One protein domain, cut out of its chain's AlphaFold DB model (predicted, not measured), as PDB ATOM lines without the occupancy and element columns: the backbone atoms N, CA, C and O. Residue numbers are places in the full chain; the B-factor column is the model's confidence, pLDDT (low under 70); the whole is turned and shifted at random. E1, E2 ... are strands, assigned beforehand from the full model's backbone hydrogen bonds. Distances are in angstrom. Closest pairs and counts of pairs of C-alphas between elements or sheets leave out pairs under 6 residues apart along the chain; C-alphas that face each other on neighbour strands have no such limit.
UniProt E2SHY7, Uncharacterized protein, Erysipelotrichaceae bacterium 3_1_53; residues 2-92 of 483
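What this domain is: This is residues 2 to 92 of the 483 residues of an uncharacterized protein of Erysipelotrichaceae bacterium 3_1_53 (UniProt E2SHY7). Look for a loose rod with little regular structure: the E3 and E4 hairpin near one end, the antiparallel pair E1 and E5 at the other, and loops with E2 between. The 91 printed residues hold five named strands, E1 to E5 along the chain, with 18 residues, and no named helix: all strand. The radius of gyration of the C-alphas is 15.7 A; the spans are 52 by 25 by 18 A.

Where its parts are: Find E4, residues 74 to 79, 9.5 A long, from (128.399, 140.856, 130.330) at C-alpha 74. E3 is residues 56 to 58, E2 52 to 54, E1 15 to 17, and E5 89 to 91, ending at (128.084, 181.073, 133.157).

How they stand to each other: In the hairpin, antiparallel at 129 degrees, N 57 and O 78 are within hydrogen-bond range, 2.9 A. E2 runs on into E3 at 89 degrees. E1 and E5, antiparallel at 144 degrees, bring N 16 within 2.8 A of O 90.

The domain as a whole: The printed part has no cut. Links E1 to E2 and E3 to E4 are long. Residues 22 to 26 have pLDDT under 70.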
ATOM      1  N   TYR A   2     121.746 145.864 125.271       85.75
ATOM      2  CA  TYR A   2     121.493 147.161 124.635       85.75
ATOM      3  C   TYR A   2     122.681 148.090 124.880       85.75
ATOM      4  O   TYR A   2     123.268 148.047 125.961       85.75
ATOM      5  N   GLY A   3     123.010 148.905 123.879       90.38
ATOM      6  CA  GLY A   3     124.030 149.945 123.958       90.38
ATOM      7  C   GLY A   3     123.403 151.333 123.856       90.38
ATOM      8  O   GLY A   3     122.456 151.529 123.095       90.38
ATOM      9  N   TYR A   4     123.935 152.288 124.614       92.19
ATOM     10  CA  TYR A   4     123.412 153.652 124.691       92.19
ATOM     11  C   TYR A   4     124.483 154.686 124.337       92.19
ATOM     12  O   TYR A   4     125.673 154.470 124.562       92.19
ATOM     13  N   THR A   5     124.048 155.834 123.819       93.00
ATOM     14  CA  THR A   5     124.859 157.060 123.764       93.00
ATOM     15  C   THR A   5     124.110 158.157 124.507       93.00
ATOM     16  O   THR A   5     122.879 158.177 124.482       93.00
ATOM     17  N   LEU A   6     124.838 159.036 125.197       92.88
ATOM     18  CA  LEU A   6     124.249 160.155 125.922       92.88
ATOM     19  C   LEU A   6     124.647 161.475 125.276       92.88
ATOM     20  O   LEU A   6     125.798 161.675 124.884       92.88
ATOM     21  N   TRP A   7     123.673 162.372 125.212       94.81
ATOM     22  CA  TRP A   7     123.808 163.706 124.650       94.81
ATOM     23  C   TRP A   7     123.058 164.684 125.539       94.81
ATOM     24  O   TRP A   7     121.956 164.386 126.012       94.81
ATOM     25  N   LEU A   8     123.649 165.853 125.753       94.88
ATOM     26  CA  LEU A   8     122.902 167.003 126.224       94.88
ATOM     27  C   LEU A   8     122.116 167.556 125.028       94.88
ATOM     28  O   LEU A   8     122.673 167.748 123.952       94.88
ATOM     29  N   LYS A   9     120.811 167.771 125.207       93.75
ATOM     30  CA  LYS A   9     119.923 168.201 124.118       93.75
ATOM     31  C   LYS A   9     120.309 169.578 123.570       93.75
ATOM     32  O   LYS A   9     120.350 169.761 122.361       93.75
ATOM     33  N   GLU A  10     120.545 170.526 124.468       91.44
ATOM     34  CA  GLU A  10     120.913 171.908 124.166       91.44
ATOM     35  C   GLU A  10     121.657 172.504 125.365       91.44
ATOM     36  O   GLU A  10     121.467 172.056 126.503       91.44
ATOM     37  N   MET A  11     122.517 173.492 125.116       89.88
ATOM     38  CA  MET A  11     123.159 174.226 126.204       89.88
ATOM     39  C   MET A  11     122.138 175.105 126.923       89.88
ATOM     40  O   MET A  11     121.357 175.786 126.255       89.88
ATOM     41  N   PRO A  12     122.142 175.134 128.268       91.12
ATOM     42  CA  PRO A  12     121.374 176.129 129.000       91.12
ATOM     43  C   PRO A  12     121.771 177.543 128.563       91.12
ATOM     44  O   PRO A  12     122.950 177.824 128.343       91.12
ATOM     45  N   GLU A  13     120.790 178.434 128.468       87.50
ATOM     46  CA  GLU A  13     121.006 179.816 128.039       87.50
ATOM     47  C   GLU A  13     122.075 180.517 128.900       87.50
ATOM     48  O   GLU A  13     122.053 180.451 130.134       87.50
ATOM     49  N   GLY A  14     123.035 181.176 128.243       86.44
ATOM     50  CA  GLY A  14     124.123 181.903 128.905       86.44
ATOM     51  C   GLY A  14     125.146 181.022 129.633       86.44
ATOM     52  O   GLY A  14     125.872 181.524 130.495       86.44
ATOM     53  N   MET A  15     125.199 179.719 129.337       90.62
ATOM     54  CA  MET A  15     126.153 178.772 129.920       90.62
ATOM     55  C   MET A  15     127.024 178.115 128.843       90.62
ATOM     56  O   MET A  15     126.576 177.845 127.735       90.62
ATOM     57  N   GLY A  16     128.259 177.777 129.211       89.88
ATOM     58  CA  GLY A  16     129.133 176.862 128.477       89.88
ATOM     59  C   GLY A  16     129.564 175.682 129.347       89.88
ATOM     60  O   GLY A  16     129.502 175.739 130.573       89.88
ATOM     61  N   ALA A  17     130.010 174.593 128.730       89.81
ATOM     62  CA  ALA A  17     130.620 173.463 129.427       89.81
ATOM     63  C   ALA A  17     131.944 173.876 130.082       89.81
ATOM     64  O   ALA A  17     132.757 174.582 129.483       89.81
ATOM     65  N   THR A  18     132.199 173.369 131.286       86.94
ATOM     66  CA  THR A  18     133.542 173.420 131.873       86.94
ATOM     67  C   THR A  18     134.487 172.457 131.149       86.94
ATOM     68  O   THR A  18     134.085 171.663 130.297       86.94
ATOM     69  N   LYS A  19     135.783 172.535 131.471       83.12
ATOM     70  CA  LYS A  19     136.815 171.731 130.811       83.12
ATOM     71  C   LYS A  19     136.534 170.224 130.912       83.12
ATOM     72  O   LYS A  19     136.255 169.698 131.992       83.12
ATOM     73  N   TYR A  20     136.687 169.555 129.774       83.31
ATOM     74  CA  TYR A  20     136.488 168.120 129.601       83.31
ATOM     75  C   TYR A  20     137.610 167.304 130.272       83.31
ATOM     76  O   TYR A  20     138.781 167.504 129.961       83.31
ATOM     77  N   GLU A  21     137.232 166.431 131.214       72.12
ATOM     78  CA  GLU A  21     138.035 165.422 131.949       72.12
ATOM     79  C   GLU A  21     139.581 165.553 131.942       72.12
ATOM     80  O   GLU A  21     140.289 164.732 131.374       72.12
ATOM     81  N   ILE A  22     140.141 166.545 132.648       61.59
ATOM     82  CA  ILE A  22     141.597 166.815 132.708       61.59
ATOM     83  C   ILE A  22     142.409 165.833 133.597       61.59
ATOM     84  O   ILE A  22     143.626 165.746 133.459       61.59
ATOM     85  N   ARG A  23     141.800 165.155 134.584       60.53
ATOM     86  CA  ARG A  23     142.511 164.459 135.692       60.53
ATOM     87  C   ARG A  23     142.036 163.033 136.005       60.53
ATOM     88  O   ARG A  23     142.687 162.364 136.798       60.53
ATOM     89  N   GLY A  24     140.954 162.551 135.391       61.09
ATOM     90  CA  GLY A  24     140.553 161.136 135.464       61.09
ATOM     91  C   GLY A  24     140.059 160.631 136.831       61.09
ATOM     92  O   GLY A  24     139.933 159.425 137.013       61.09
ATOM     93  N   ASP A  25     139.758 161.517 137.787       66.94
ATOM     94  CA  ASP A  25     139.272 161.163 139.135       66.94
ATOM     95  C   ASP A  25     137.741 160.977 139.232       66.94
ATOM     96  O   ASP A  25     137.206 160.698 140.304       66.94
ATOM     97  N   GLY A  26     137.024 161.129 138.113       65.19
ATOM     98  CA  GLY A  26     135.572 160.958 138.031       65.19
ATOM     99  C   GLY A  26     134.740 162.135 138.555       65.19
ATOM    100  O   GLY A  26     133.518 162.037 138.567       65.19
ATOM    101  N   THR A  27     135.351 163.253 138.960       71.25
ATOM    102  CA  THR A  27     134.621 164.451 139.439       71.25
ATOM    103  C   THR A  27     134.390 165.511 138.356       71.25
ATOM    104  O   THR A  27     133.649 166.471 138.556       71.25
ATOM    105  N   GLN A  28     135.013 165.340 137.193       80.06
ATOM    106  CA  GLN A  28     135.067 166.333 136.121       80.06
ATOM    107  C   GLN A  28     133.914 166.198 135.130       80.06
ATOM    108  O   GLN A  28     133.172 165.218 135.151       80.06
ATOM    109  N   SER A  29     133.768 167.194 134.253       87.38
ATOM    110  CA  SER A  29     132.733 167.134 133.231       87.38
ATOM    111  C   SER A  29     133.084 166.125 132.141       87.38
ATOM    112  O   SER A  29     134.118 166.252 131.489       87.38
ATOM    113  N   SER A  30     132.165 165.191 131.901       89.62
ATOM    114  CA  SER A  30     132.173 164.249 130.779       89.62
ATOM    115  C   SER A  30     131.482 164.817 129.530       89.62
ATOM    116  O   SER A  30     131.243 164.084 128.574       89.62
ATOM    117  N   LEU A  31     131.108 166.102 129.525       91.31
ATOM    118  CA  LEU A  31     130.458 166.757 128.392       91.31
ATOM    119  C   LEU A  31     131.517 167.277 127.419       91.31
ATOM    120  O   LEU A  31     132.319 168.147 127.757       91.31
ATOM    121  N   LYS A  32     131.490 166.780 126.186       89.12
ATOM    122  CA  LYS A  32     132.195 167.406 125.072       89.12
ATOM    123  C   LYS A  32     131.370 168.588 124.587       89.12
ATOM    124  O   LYS A  32     130.247 168.410 124.129       89.12
ATOM    125  N   ALA A  33     131.940 169.783 124.714       86.38
ATOM    126  CA  ALA A  33     131.316 171.022 124.254       86.38
ATOM    127  C   ALA A  33     130.965 170.959 122.762       86.38
ATOM    128  O   ALA A  33     129.863 171.328 122.372       86.38
ATOM    129  N   ASP A  34     131.881 170.421 121.955       83.75
ATOM    130  CA  ASP A  34     131.636 170.148 120.545       83.75
ATOM    131  C   ASP A  34     130.673 168.960 120.394       83.75
ATOM    132  O   ASP A  34     130.946 167.842 120.846       83.75
ATOM    133  N   GLY A  35     129.506 169.232 119.816       86.38
ATOM    134  CA  GLY A  35     128.441 168.260 119.588       86.38
ATOM    135  C   GLY A  35     127.583 167.905 120.807       86.38
ATOM    136  O   GLY A  35     126.566 167.249 120.621       86.38
ATOM    137  N   LEU A  36     127.917 168.340 122.027       92.38
ATOM    138  CA  LEU A  36     127.147 168.070 123.257       92.38
ATOM    139  C   LEU A  36     127.083 166.587 123.680       92.38
ATOM    140  O   LEU A  36     126.171 166.167 124.400       92.38
ATOM    141  N   GLN A  37     128.058 165.775 123.267       92.69
ATOM    142  CA  GLN A  37     128.120 164.364 123.659       92.69
ATOM    143  C   GLN A  37     128.589 164.208 125.111       92.69
ATOM    144  O   GLN A  37     129.603 164.782 125.506       92.69
ATOM    145  N   ILE A  38     127.910 163.364 125.890       92.06
ATOM    146  CA  ILE A  38     128.317 163.008 127.255       92.06
ATOM    147  C   ILE A  38     129.052 161.665 127.195       92.06
ATOM    148  O   ILE A  38     128.442 160.613 126.997       92.06
ATOM    149  N   ILE A  39     130.376 161.698 127.325       88.56
ATOM    150  CA  ILE A  39     131.248 160.529 127.183       88.56
ATOM    151  C   ILE A  39     132.547 160.728 127.964       88.56
ATOM    152  O   ILE A  39     133.144 161.795 127.892       88.56
ATOM    153  N   LYS A  40     133.034 159.703 128.665       85.19
ATOM    154  CA  LYS A  40     134.342 159.759 129.334       85.19
ATOM    155  C   LYS A  40     135.494 159.720 128.320       85.19
ATOM    156  O   LYS A  40     135.351 159.156 127.233       85.19
ATOM    157  N   GLN A  41     136.631 160.329 128.651       79.56
ATOM    158  CA  GLN A  41     137.783 160.408 127.746       79.56
ATOM    159  C   GLN A  41     138.378 159.020 127.489       79.56
ATOM    160  O   GLN A  41     138.703 158.680 126.348       79.56
ATOM    161  N   SER A  42     138.480 158.203 128.543       80.44
ATOM    162  CA  SER A  42     138.866 156.800 128.411       80.44
ATOM    163  C   SER A  42     137.740 155.994 127.771       80.44
ATOM    164  O   SER A  42     136.599 156.017 128.233       80.44
ATOM    165  N   ARG A  43     138.079 155.242 126.721       72.06
ATOM    166  CA  ARG A  43     137.176 154.280 126.070       72.06
ATOM    167  C   ARG A  43     137.395 152.840 126.531       72.06
ATOM    168  O   ARG A  43     136.656 151.959 126.113       72.06
ATOM    169  N   GLU A  44     138.372 152.608 127.402       81.12
ATOM    170  CA  GLU A  44     138.700 151.287 127.958       81.12
ATOM    171  C   GLU A  44     137.969 151.024 129.282       81.12
ATOM    172  O   GLU A  44     138.453 150.312 130.159       81.12
ATOM    173  N   LEU A  45     136.798 151.634 129.454       85.38
ATOM    174  CA  LEU A  45     136.005 151.479 130.661       85.38
ATOM    175  C   LEU A  45     135.168 150.198 130.606       85.38
ATOM    176  O   LEU A  45     134.736 149.790 129.523       85.38
ATOM    177  N   PRO A  46     134.915 149.547 131.754       86.38
ATOM    178  CA  PRO A  46     134.121 148.331 131.794       86.38
ATOM    179  C   PRO A  46     132.698 148.550 131.268       86.38
ATOM    180  O   PRO A  46     132.151 147.669 130.621       86.38
ATOM    181  N   GLU A  47     132.128 149.737 131.451       87.31
ATOM    182  CA  GLU A  47     130.816 150.082 130.912       87.31
ATOM    183  C   GLU A  47     130.815 150.459 129.417       87.31
ATOM    184  O   GLU A  47     129.743 150.728 128.884       87.31
ATOM    185  N   ILE A  48     131.965 150.502 128.725       88.81
ATOM    186  CA  ILE A  48     132.061 150.880 127.304       88.81
ATOM    187  C   ILE A  48     132.387 149.661 126.435       88.81
ATOM    188  O   ILE A  48     133.369 148.946 126.647       88.81
ATOM    189  N   LYS A  49     131.590 149.464 125.381       88.94
ATOM    190  CA  LYS A  49     131.843 148.476 124.329       88.94
ATOM    191  C   LYS A  49     131.483 149.044 122.966       88.94
ATOM    192  O   LYS A  49     130.374 149.531 122.773       88.94
ATOM    193  N   ASP A  50     132.426 148.974 122.028       88.25
ATOM    194  CA  ASP A  50     132.239 149.409 120.638       88.25
ATOM    195  C   ASP A  50     131.685 150.852 120.526       88.25
ATOM    196  O   ASP A  50     130.940 151.187 119.611       88.25
ATOM    197  N   GLY A  51     132.047 151.717 121.487       85.12
ATOM    198  CA  GLY A  51     131.601 153.116 121.569       85.12
ATOM    199  C   GLY A  51     130.248 153.343 122.254       85.12
ATOM    200  O   GLY A  51     129.828 154.493 122.377       85.12
ATOM    201  N   TYR A  52     129.590 152.289 122.733       90.00
ATOM    202  CA  TYR A  52     128.313 152.353 123.438       90.00
ATOM    203  C   TYR A  52     128.473 152.064 124.925       90.00
ATOM    204  O   TYR A  52     129.295 151.242 125.330       90.00
ATOM    205  N   LEU A  53     127.627 152.703 125.728       91.44
ATOM    206  CA  LEU A  53     127.484 152.392 127.143       91.44
ATOM    207  C   LEU A  53     126.614 151.154 127.322       91.44
ATOM    208  O   LEU A  53     125.501 151.095 126.797       91.44
ATOM    209  N   ILE A  54     127.119 150.183 128.073       92.88
ATOM    210  CA  ILE A  54     126.468 148.907 128.343       92.88
ATOM    211  C   ILE A  54     125.989 148.903 129.791       92.88
ATOM    212  O   ILE A  54     126.784 148.888 130.723       92.88
ATOM    213  N   ALA A  55     124.669 148.900 129.980       91.81
ATOM    214  CA  ALA A  55     124.046 148.896 131.309       91.81
ATOM    215  C   ALA A  55     123.974 147.500 131.960       91.81
ATOM    216  O   ALA A  55     123.408 147.357 133.041       91.81
ATOM    217  N   ALA A  56     124.498 146.465 131.300       93.00
ATOM    218  CA  ALA A  56     124.663 145.136 131.885       93.00
ATOM    219  C   ALA A  56     125.968 145.077 132.692       93.00
ATOM    220  O   ALA A  56     126.933 145.765 132.359       93.00
ATOM    221  N   HIS A  57     126.004 144.263 133.744       91.62
ATOM    222  CA  HIS A  57     127.192 144.096 134.579       91.62
ATOM    223  C   HIS A  57     128.318 143.424 133.783       91.62
ATOM    224  O   HIS A  57     128.108 142.357 133.201       91.62
ATOM    225  N   LYS A  58     129.503 144.043 133.727       92.25
ATOM    226  CA  LYS A  58     130.670 143.434 133.079       92.25
ATOM    227  C   LYS A  58     131.310 142.435 134.028       92.25
ATOM    228  O   LYS A  58     131.628 142.775 135.159       92.25
ATOM    229  N   MET A  59     131.514 141.225 133.527       91.19
ATOM    230  CA  MET A  59     132.086 140.131 134.293       91.19
ATOM    231  C   MET A  59     133.562 140.377 134.594       91.19
ATOM    232  O   MET A  59     134.353 140.623 133.679       91.19
ATOM    233  N   GLU A  60     133.939 140.226 135.861       89.94
ATOM    234  CA  GLU A  60     135.343 140.156 136.266       89.94
ATOM    235  C   GLU A  60     135.904 138.736 136.081       89.94
ATOM    236  O   GLU A  60     135.167 137.749 136.062       89.94
ATOM    237  N   LYS A  61     137.232 138.620 135.941       84.81
ATOM    238  CA  LYS A  61     137.922 137.372 135.550       84.81
ATOM    239  C   LYS A  61     137.593 136.156 136.433       84.81
ATOM    240  O   LYS A  61     137.591 135.038 135.925       84.81
ATOM    241  N   ASP A  62     137.302 136.387 137.711       86.44
ATOM    242  CA  ASP A  62     137.050 135.348 138.717       86.44
ATOM    243  C   ASP A  62     135.638 135.449 139.331       86.44
ATOM    244  O   ASP A  62     135.368 134.882 140.390       86.44
ATOM    245  N   GLU A  63     134.726 136.191 138.699       89.94
ATOM    246  CA  GLU A  63     133.369 136.364 139.210       89.94
ATOM    247  C   GLU A  63     132.464 135.174 138.855       89.94
ATOM    248  O   GLU A  63     132.343 134.762 137.698       89.94
ATOM    249  N   GLU A  64     131.768 134.640 139.862       86.56
ATOM    250  CA  GLU A  64     130.773 133.588 139.665       86.56
ATOM    251  C   GLU A  64     129.514 134.135 138.970       86.56
ATOM    252  O   GLU A  64     128.746 134.934 139.526       86.56
ATOM    253  N   ALA A  65     129.258 133.637 137.759       84.75
ATOM    254  CA  ALA A  65     128.034 133.900 137.013       84.75
ATOM    255  C   ALA A  65     127.444 132.639 136.394       84.75
ATOM    256  O   ALA A  65     128.119 131.648 136.105       84.75
ATOM    257  N   ASN A  66     126.140 132.708 136.147       87.44
ATOM    258  CA  ASN A  66     125.454 131.696 135.372       87.44
ATOM    259  C   ASN A  66     125.755 131.919 133.884       87.44
ATOM    260  O   ASN A  66     125.197 132.819 133.257       87.44
ATOM    261  N   THR A  67     126.638 131.090 133.327       86.25
ATOM    262  CA  THR A  67     127.216 131.270 131.985       86.25
ATOM    263  C   THR A  67     126.184 131.337 130.860       86.25
ATOM    264  O   THR A  67     126.459 131.960 129.839       86.25
ATOM    265  N   GLN A  68     124.977 130.785 131.041       92.62
ATOM    266  CA  GLN A  68     123.895 130.883 130.049       92.62
ATOM    267  C   GLN A  68     123.370 132.317 129.850       92.62
ATOM    268  O   GLN A  68     122.749 132.608 128.831       92.62
ATOM    269  N   TYR A  69     123.597 133.200 130.827       92.75
ATOM    270  CA  TYR A  69     123.201 134.608 130.795       92.75
ATOM    271  C   TYR A  69     124.398 135.547 130.595       92.75
ATOM    272  O   TYR A  69     124.252 136.761 130.713       92.75
ATOM    273  N   VAL A  70     125.579 135.014 130.273       92.44
ATOM    274  CA  VAL A  70     126.750 135.830 129.948       92.44
ATOM    275  C   VAL A  70     126.854 135.962 128.434       92.44
ATOM    276  O   VAL A  70     127.073 134.983 127.722       92.44
ATOM    277  N   VAL A  71     126.708 137.186 127.932       92.06
ATOM    278  CA  VAL A  71     126.825 137.510 126.506       92.06
ATOM    279  C   VAL A  71     127.972 138.491 126.335       92.06
ATOM    280  O   VAL A  71     127.953 139.577 126.905       92.06
ATOM    281  N   GLU A  72     128.985 138.096 125.563       91.00
ATOM    282  CA  GLU A  72     130.164 138.926 125.263       91.00
ATOM    283  C   GLU A  72     130.866 139.508 126.507       91.00
ATOM    284  O   GLU A  72     131.378 140.625 126.487       91.00
ATOM    285  N   GLY A  73     130.892 138.736 127.597       91.12
ATOM    286  CA  GLY A  73     131.525 139.136 128.857       91.12
ATOM    287  C   GLY A  73     130.652 140.001 129.770       91.12
ATOM    288  O   GLY A  73     131.164 140.515 130.758       91.12
ATOM    289  N   TYR A  74     129.357 140.147 129.478       93.31
ATOM    290  CA  TYR A  74     128.399 140.856 130.330       93.31
ATOM    291  C   TYR A  74     127.306 139.909 130.830       93.31
ATOM    292  O   TYR A  74     126.736 139.159 130.036       93.31
ATOM    293  N   ASP A  75     126.983 139.968 132.121       93.25
ATOM    294  CA  ASP A  75     125.816 139.292 132.691       93.25
ATOM    295  C   ASP A  75     124.556 140.104 132.364       93.25
ATOM    296  O   ASP A  75     124.324 141.182 132.909       93.25
ATOM    297  N   ILE A  76     123.728 139.592 131.450       91.69
ATOM    298  CA  ILE A  76     122.550 140.319 130.954       91.69
ATOM    299  C   ILE A  76     121.348 140.270 131.907       91.69
ATOM    300  O   ILE A  76     120.343 140.927 131.626       91.69
ATOM    301  N   ILE A  77     121.422 139.499 132.998       90.62
ATOM    302  CA  ILE A  77     120.394 139.471 134.047       90.62
ATOM    303  C   ILE A  77     120.804 140.276 135.290       90.62
ATOM    304  O   ILE A  77     119.980 140.456 136.188       90.62
ATOM    305  N   ARG A  78     122.038 140.802 135.332       90.44
ATOM    306  CA  ARG A  78     122.524 141.745 136.351       90.44
ATOM    307  C   ARG A  78     122.751 143.132 135.744       90.44
ATOM    308  O   ARG A  78     123.456 143.293 134.754       90.44
ATOM    309  N   GLY A  79     122.154 144.155 136.350       88.00
ATOM    310  CA  GLY A  79     122.383 145.545 135.951       88.00
ATOM    311  C   GLY A  79     123.731 146.065 136.448       88.00
ATOM    312  O   GLY A  79     124.103 145.818 137.593       88.00
ATOM    313  N   GLY A  80     124.437 146.810 135.601       86.31
ATOM    314  CA  GLY A  80     125.608 147.597 135.972       86.31
ATOM    315  C   GLY A  80     125.211 149.002 136.433       86.31
ATOM    316  O   GLY A  80     124.283 149.611 135.896       86.31
ATOM    317  N   HIS A  81     125.931 149.542 137.416       86.06
ATOM    318  CA  HIS A  81     125.762 150.925 137.859       86.06
ATOM    319  C   HIS A  81     126.737 151.840 137.118       86.06
ATOM    320  O   HIS A  81     127.907 151.942 137.478       86.06
ATOM    321  N   ILE A  82     126.242 152.527 136.090       87.31
ATOM    322  CA  ILE A  82     127.014 153.527 135.351       87.31
ATOM    323  C   ILE A  82     126.893 154.866 136.080       87.31
ATOM    324  O   ILE A  82     125.815 155.456 136.138       87.31
ATOM    325  N   THR A  83     127.995 155.344 136.650       86.25
ATOM    326  CA  THR A  83     128.039 156.581 137.441       86.25
ATOM    327  C   THR A  83     129.139 157.522 136.947       86.25
ATOM    328  O   THR A  83     129.976 157.159 136.110       86.25
ATOM    329  N   ASN A  84     129.140 158.747 137.480       85.25
ATOM    330  CA  ASN A  84     130.179 159.757 137.255       85.25
ATOM    331  C   ASN A  84     130.293 160.232 135.793       85.25
ATOM    332  O   ASN A  84     131.393 160.454 135.300       85.25
ATOM    333  N   TYR A  85     129.157 160.370 135.103       88.56
ATOM    334  CA  TYR A  85     129.046 161.087 133.825       88.56
ATOM    335  C   TYR A  85     128.531 162.499 134.113       88.56
ATOM    336  O   TYR A  85     127.361 162.810 133.890       88.56
ATOM    337  N   ASN A  86     129.384 163.319 134.726       89.69
ATOM    338  CA  ASN A  86     128.980 164.608 135.281       89.69
ATOM    339  C   ASN A  86     128.970 165.700 134.205       89.69
ATOM    340  O   ASN A  86     129.771 165.690 133.268       89.69
ATOM    341  N   LEU A  87     128.093 166.688 134.357       91.12
ATOM    342  CA  LEU A  87     128.035 167.857 133.484       91.12
ATOM    343  C   LEU A  87     128.418 169.082 134.304       91.12
ATOM    344  O   LEU A  87     127.742 169.419 135.274       91.12
ATOM    345  N   GLY A  88     129.524 169.722 133.936       89.44
ATOM    346  CA  GLY A  88     129.939 170.980 134.530       89.44
ATOM    347  C   GLY A  88     129.576 172.129 133.602       89.44
ATOM    348  O   GLY A  88     129.848 172.061 132.406       89.44
ATOM    349  N   PHE A  89     128.991 173.184 134.162       90.75
ATOM    350  CA  PHE A  89     128.616 174.391 133.433       90.75
ATOM    351  C   PHE A  89     129.294 175.616 134.043       90.75
ATOM    352  O   PHE A  89     129.480 175.696 135.259       90.75
ATOM    353  N   LYS A  90     129.652 176.572 133.192       90.38
ATOM    354  CA  LYS A  90     130.155 177.894 133.548       90.38
ATOM    355  C   LYS A  90     129.243 178.933 132.913       90.38
ATOM    356  O   LYS A  90     128.942 178.838 131.728       90.38
ATOM    357  N   ARG A  91     128.831 179.933 133.689       89.94
ATOM    358  CA  ARG A  91     128.084 181.073 133.157       89.94
ATOM    359  C   ARG A  91     129.010 181.934 132.301       89.94
ATOM    360  O   ARG A  91     130.140 182.189 132.710       89.94
ATOM    361  N   MET A  92     128.517 182.379 131.152       90.38
ATOM    362  CA  MET A  92     129.177 183.408 130.355       90.38
ATOM    363  C   MET A  92     129.272 184.690 131.184       90.38
ATOM    364  O   MET A  92     128.292 185.127 131.795       90.38
TER     365      MET A  92